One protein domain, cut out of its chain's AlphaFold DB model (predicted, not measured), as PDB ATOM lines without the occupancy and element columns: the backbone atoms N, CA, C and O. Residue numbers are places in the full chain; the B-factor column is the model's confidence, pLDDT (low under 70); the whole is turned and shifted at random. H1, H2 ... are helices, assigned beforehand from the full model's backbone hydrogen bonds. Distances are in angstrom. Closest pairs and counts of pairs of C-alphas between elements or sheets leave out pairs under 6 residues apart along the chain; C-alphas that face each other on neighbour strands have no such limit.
ATOM      1  N   ASP A 203     142.781   3.248  65.467       95.38
ATOM      2  CA  ASP A 203     142.760   4.649  65.893       95.38
ATOM      3  C   ASP A 203     141.603   5.436  65.258       95.38
ATOM      4  O   ASP A 203     141.746   6.590  64.855       95.38
ATOM      5  N   TRP A 204     140.452   4.776  65.095       93.56
ATOM      6  CA  TRP A 204     139.254   5.310  64.445       93.56
ATOM      7  C   TRP A 204     139.439   5.702  62.968       93.56
ATOM      8  O   TRP A 204     138.590   6.374  62.374       93.56
ATOM      9  N   HIS A 205     140.511   5.241  62.319       94.50
ATOM     10  CA  HIS A 205     140.782   5.541  60.922       94.50
ATOM     11  C   HIS A 205     139.961   4.644  59.980       94.50
ATOM     12  O   HIS A 205     140.295   3.482  59.726       94.50
ATOM     13  N   LEU A 206     138.928   5.216  59.359       94.69
ATOM     14  CA  LEU A 206     137.978   4.493  58.500       94.69
ATOM     15  C   LEU A 206     138.629   3.758  57.311       94.69
ATOM     16  O   LEU A 206     138.280   2.614  57.053       94.69
ATOM     17  N   GLY A 207     139.605   4.363  56.619       94.88
ATOM     18  CA  GLY A 207     140.301   3.718  55.486       94.88
ATOM     19  C   GLY A 207     141.033   2.431  55.887       94.88
ATOM     20  O   GLY A 207     140.652   1.347  55.459       94.88
ATOM     21  N   ARG A 208     141.995   2.541  56.813       96.69
ATOM     22  CA  ARG A 208     142.692   1.399  57.431       96.69
ATOM     23  C   ARG A 208     141.748   0.345  58.012       96.69
ATOM     24  O   ARG A 208     142.030  -0.845  57.927       96.69
ATOM     25  N   THR A 209     140.631   0.764  58.607       97.38
ATOM     26  CA  THR A 209     139.622  -0.173  59.127       97.38
ATOM     27  C   THR A 209     138.943  -0.940  57.995       97.38
ATOM     28  O   THR A 209     138.763  -2.148  58.106       97.38
ATOM     29  N   ALA A 210     138.589  -0.267  56.898       96.69
ATOM     30  CA  ALA A 210     137.976  -0.901  55.735       96.69
ATOM     31  C   ALA A 210     138.934  -1.916  55.089       96.69
ATOM     32  O   ALA A 210     138.551  -3.065  54.875       96.69
ATOM     33  N   GLU A 211     140.199  -1.532  54.904       96.88
ATOM     34  CA  GLU A 211     141.272  -2.414  54.428       96.88
ATOM     35  C   GLU A 211     141.436  -3.645  55.331       96.88
ATOM     36  O   GLU A 211     141.388  -4.779  54.858       96.88
ATOM     37  N   ALA A 212     141.533  -3.448  56.651       96.88
ATOM     38  CA  ALA A 212     141.668  -4.533  57.627       96.88
ATOM     39  C   ALA A 212     140.426  -5.440  57.733       96.88
ATOM     40  O   ALA A 212     140.493  -6.519  58.329       96.88
ATOM     41  N   LEU A 213     139.282  -4.998  57.212       94.75
ATOM     42  CA  LEU A 213     138.045  -5.771  57.114       94.75
ATOM     43  C   LEU A 213     137.825  -6.360  55.712       94.75
ATOM     44  O   LEU A 213     136.797  -7.002  55.497       94.75
ATOM     45  N   GLY A 214     138.748  -6.138  54.769       96.56
ATOM     46  CA  GLY A 214     138.610  -6.587  53.384       96.56
ATOM     47  C   GLY A 214     137.392  -5.979  52.686       96.56
ATOM     48  O   GLY A 214     136.685  -6.666  51.952       96.56
ATOM     49  N   THR A 215     137.080  -4.712  52.969       96.12
ATOM     50  CA  THR A 215     135.901  -4.024  52.434       96.12
ATOM     51  C   THR A 215     136.237  -2.619  51.936       96.12
ATOM     52  O   THR A 215     137.328  -2.110  52.177       96.12
ATOM     53  N   SER A 216     135.310  -1.978  51.221       95.56
ATOM     54  CA  SER A 216     135.508  -0.610  50.737       95.56
ATOM     55  C   SER A 216     135.185   0.421  51.820       95.56
ATOM     56  O   SER A 216     134.392   0.175  52.732       95.56
ATOM     57  N   TYR A 217     135.760   1.619  51.692       95.50
ATOM     58  CA  TYR A 217     135.453   2.746  52.578       95.50
ATOM     59  C   TYR A 217     133.946   3.045  52.623       95.50
ATOM     60  O   TYR A 217     133.369   3.212  53.697       95.50
ATOM     61  N   ALA A 218     133.294   3.069  51.454       94.88
ATOM     62  CA  ALA A 218     131.862   3.331  51.335       94.88
ATOM     63  C   ALA A 218     131.016   2.249  52.027       94.88
ATOM     64  O   ALA A 218     130.053   2.563  52.731       94.88
ATOM     65  N   GLU A 219     131.399   0.978  51.886       95.56
ATOM     66  CA  GLU A 219     130.718  -0.133  52.549       95.56
ATOM     67  C   GLU A 219     130.897  -0.085  54.072       95.56
ATOM     68  O   GLU A 219     129.932  -0.299  54.810       95.56
ATOM     69  N   LEU A 220     132.089   0.265  54.569       95.75
ATOM     70  CA  LEU A 220     132.308   0.465  56.003       95.75
ATOM     71  C   LEU A 220     131.421   1.590  56.556       95.75
ATOM     72  O   LEU A 220     130.744   1.395  57.565       95.75
ATOM     73  N   VAL A 221     131.376   2.744  55.885       95.19
ATOM     74  CA  VAL A 221     130.502   3.871  56.253       95.19
ATOM     75  C   VAL A 221     129.038   3.432  56.315       95.19
ATOM     76  O   VAL A 221     128.342   3.725  57.292       95.19
ATOM     77  N   ARG A 222     128.573   2.670  55.317       93.75
ATOM     78  CA  ARG A 222     127.208   2.128  55.289       93.75
ATOM     79  C   ARG A 222     126.943   1.204  56.478       93.75
ATOM     80  O   ARG A 222     125.888   1.316  57.100       93.75
ATOM     81  N   ARG A 223     127.888   0.323  56.827       93.25
ATOM     82  CA  ARG A 223     127.785  -0.576  57.993       93.25
ATOM     83  C   ARG A 223     127.722   0.187  59.312       93.25
ATOM     84  O   ARG A 223     126.874  -0.133  60.139       93.25
ATOM     85  N   ILE A 224     128.558   1.211  59.489       91.94
ATOM     86  CA  ILE A 224     128.530   2.095  60.667       91.94
ATOM     87  C   ILE A 224     127.158   2.777  60.774       91.94
ATOM     88  O   ILE A 224     126.538   2.767  61.839       91.94
ATOM     89  N   GLY A 225     126.632   3.299  59.663       89.75
ATOM     90  CA  GLY A 225     125.286   3.873  59.606       89.75
ATOM     91  C   GLY A 225     124.187   2.870  59.976       89.75
ATOM     92  O   GLY A 225     123.352   3.162  60.831       89.75
ATOM     93  N   ALA A 226     124.217   1.671  59.387       88.75
ATOM     94  CA  ALA A 226     123.248   0.602  59.647       88.75
ATOM     95  C   ALA A 226     123.300   0.079  61.093       88.75
ATOM     96  O   ALA A 226     122.274  -0.317  61.639       88.75
ATOM     97  N   ALA A 227     124.469   0.133  61.736       87.00
ATOM     98  CA  ALA A 227     124.638  -0.172  63.155       87.00
ATOM     99  C   ALA A 227     124.150   0.958  64.086       87.00
ATOM    100  O   ALA A 227     124.326   0.876  65.298       87.00
ATOM    101  N   GLY A 228     123.575   2.042  63.552       84.38
ATOM    102  CA  GLY A 228     123.139   3.196  64.341       84.38
ATOM    103  C   GLY A 228     124.290   4.067  64.859       84.38
ATOM    104  O   GLY A 228     124.068   4.926  65.707       84.38
ATOM    105  N   LEU A 229     125.510   3.870  64.347       86.88
ATOM    106  CA  LEU A 229     126.723   4.602  64.727       86.88
ATOM    107  C   LEU A 229     127.047   5.759  63.771       86.88
ATOM    108  O   LEU A 229     128.090   6.390  63.899       86.88
ATOM    109  N   GLY A 230     126.163   6.076  62.819       84.81
ATOM    110  CA  GLY A 230     126.403   7.127  61.821       84.81
ATOM    111  C   GLY A 230     126.681   8.516  62.410       84.81
ATOM    112  O   GLY A 230     127.328   9.325  61.762       84.81
ATOM    113  N   GLY A 231     126.255   8.784  63.651       81.69
ATOM    114  CA  GLY A 231     126.577  10.030  64.360       81.69
ATOM    115  C   GLY A 231     128.052  10.181  64.753       81.69
ATOM    116  O   GLY A 231     128.465  11.286  65.075       81.69
ATOM    117  N   LEU A 232     128.839   9.101  64.709       83.62
ATOM    118  CA  LEU A 232     130.290   9.143  64.913       83.62
ATOM    119  C   LEU A 232     131.047   9.597  63.655       83.62
ATOM    120  O   LEU A 232     132.262   9.767  63.695       83.62
ATOM    121  N   LEU A 233     130.350   9.749  62.526       87.31
ATOM    122  CA  LEU A 233     130.954  10.101  61.250       87.31
ATOM    123  C   LEU A 233     130.888  11.609  61.007       87.31
ATOM    124  O   LEU A 233     129.826  12.223  61.110       87.31
ATOM    125  N   ASP A 234     132.004  12.182  60.564       86.31
ATOM    126  CA  ASP A 234     131.995  13.500  59.936       86.31
ATOM    127  C   ASP A 234     131.422  13.377  58.515       86.31
ATOM    128  O   ASP A 234     132.058  12.844  57.598       86.31
ATOM    129  N   ALA A 235     130.196  13.873  58.339       84.94
ATOM    130  CA  ALA A 235     129.461  13.778  57.082       84.94
ATOM    131  C   ALA A 235     130.181  14.461  55.906       84.94
ATOM    132  O   ALA A 235     130.129  13.957  54.782       84.94
ATOM    133  N   HIS A 236     130.880  15.578  56.143       83.88
ATOM    134  CA  HIS A 236     131.586  16.307  55.090       83.88
ATOM    135  C   HIS A 236     132.835  15.552  54.636       83.88
ATOM    136  O   HIS A 236     133.074  15.411  53.431       83.88
ATOM    137  N   VAL A 237     133.604  15.022  55.590       87.25
ATOM    138  CA  VAL A 237     134.805  14.227  55.302       87.25
ATOM    139  C   VAL A 237     134.438  12.944  54.561       87.25
ATOM    140  O   VAL A 237     135.062  12.629  53.544       87.25
ATOM    141  N   VAL A 238     133.395  12.248  55.021       89.81
ATOM    142  CA  VAL A 238     132.887  11.027  54.385       89.81
ATOM    143  C   VAL A 238     132.416  11.302  52.958       89.81
ATOM    144  O   VAL A 238     132.838  10.604  52.038       89.81
ATOM    145  N   ALA A 239     131.592  12.333  52.740       86.12
ATOM    146  CA  ALA A 239     131.049  12.634  51.415       86.12
ATOM    147  C   ALA A 239     132.145  12.968  50.392       86.12
ATOM    148  O   ALA A 239     132.050  12.562  49.235       86.12
ATOM    149  N   ARG A 240     133.201  13.682  50.809       88.62
ATOM    150  CA  ARG A 240     134.368  13.951  49.958       88.62
ATOM    151  C   ARG A 240     135.091  12.657  49.578       88.62
ATOM    152  O   ARG A 240     135.315  12.423  48.397       88.62
ATOM    153  N   LYS A 241     135.399  11.802  50.558       87.75
ATOM    154  CA  LYS A 241     136.137  10.548  50.335       87.75
ATOM    155  C   LYS A 241     135.370   9.529  49.494       87.75
ATOM    156  O   LYS A 241     135.981   8.816  48.710       87.75
ATOM    157  N   VAL A 242     134.046   9.472  49.629       87.31
ATOM    158  CA  VAL A 242     133.204   8.594  48.800       87.31
ATOM    159  C   VAL A 242     133.200   9.042  47.337       87.31
ATOM    160  O   VAL A 242     133.249   8.184  46.464       87.31
ATOM    161  N   ARG A 243     133.189  10.355  47.057       85.44
ATOM    162  CA  ARG A 243     133.307  10.868  45.679       85.44
ATOM    163  C   ARG A 243     134.668  10.542  45.068       85.44
ATOM    164  O   ARG A 243     134.708   9.952  43.999       85.44
ATOM    165  N   GLU A 244     135.752  10.815  45.797       84.06
ATOM    166  CA  GLU A 244     137.122  10.486  45.363       84.06
ATOM    167  C   GLU A 244     137.299   8.989  45.038       84.06
ATOM    168  O   GLU A 244     138.058   8.642  44.143       84.06
ATOM    169  N   ALA A 245     136.598   8.098  45.749       73.44
ATOM    170  CA  ALA A 245     136.675   6.649  45.544       73.44
ATOM    171  C   ALA A 245     135.742   6.102  44.444       73.44
ATOM    172  O   ALA A 245     135.865   4.934  44.093       73.44
ATOM    173  N   GLY A 246     134.782   6.897  43.956       63.66
ATOM    174  CA  GLY A 246     133.866   6.520  42.869       63.66
ATOM    175  C   GLY A 246     134.257   7.080  41.497       63.66
ATOM    176  O   GLY A 246     133.633   6.725  40.503       63.66
ATOM    177  N   GLU A 247     135.258   7.960  41.450       55.16
ATOM    178  CA  GLU A 247     135.784   8.604  40.235       55.16
ATOM    179  C   GLU A 247     137.071   7.933  39.701       55.16
ATOM    180  O   GLU A 247     137.713   8.475  38.801       55.16
ATOM    181  N   GLY A 248     137.444   6.757  40.226       43.66
ATOM    182  CA  GLY A 248     138.573   5.932  39.764       43.66
ATOM    183  C   GLY A 248     138.143   4.517  39.416       43.66
ATOM    184  O   GLY A 248     138.798   3.925  38.531       43.66
TER     185      GLY A 248
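AT A GLANCE: This is residues 203 to 248 of the 248 residues of an uncharacterized protein of Streptomyces sp. SID2131 (UniProt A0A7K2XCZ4). Three short helices follow one another in a zigzag: H1 stands nearly at a right angle to the beginning of H2, and after H2 the chain loops round and comes back slantwise as H3. H2 is in the middle, with contacts to both of the others, while H1 and H3 keep away from each other. The printed part has 46 residues, with three named helices in the order H1, H2, H3 and no named strand; the class is all helix. It is compact, with a radius of gyration of the C-alphas of 10.1 A and spans of 29 by 23 by 19 A.

HOW THE PARTS SIT: H1, residues 206 to 212, touches H2, residues 217 to 226, and the closest C-alphas are those of Ala 210 and Tyr 217, 5.4 A apart. Their lines are about perpendicular, at 76 degrees. H2 and H3, residues 235 to 246, only just touch, with 3 pairs of C-alphas within 8 A; the closest, those of Ala 218 and Val 242, are 6.0 A apart. H3 touches H2 with residues 238 to 242 alone. H2 and H3 form a helical hairpin and run opposite ways at a steep tilt of 43 degrees. H1 and H3 are apart. In H1, H2 and H3 every O i to N i+4 pair is within hydrogen-bond range.

IN THESE COORDINATES: H1 begins at C-alpha 206, at (137.978, 4.493, 58.500), and is 9.8 A long from first to last C-alpha. H2 measures 14.3 A from C-alpha 217, at (135.453, 2.746, 52.578), to C-alpha 226. H3, the longest helix with 12 residues, measures 16.6 A and ends at C-alpha 246, at (133.866, 6.520, 42.869).

THE WHOLE: The two C-alphas farthest apart, those of Gly 228 and Gly 248, are 29.2 A apart. The printed part has no cut and ends at Gly 248, the chain's last residue. The link from H1 to H2 is tight, with 4 residues, and the link from H2 to H3 is short, with 8. The mean pLDDT of the printed part is 88.2, and residues 246 to 248, of which 246 belongs to H3, are under 70.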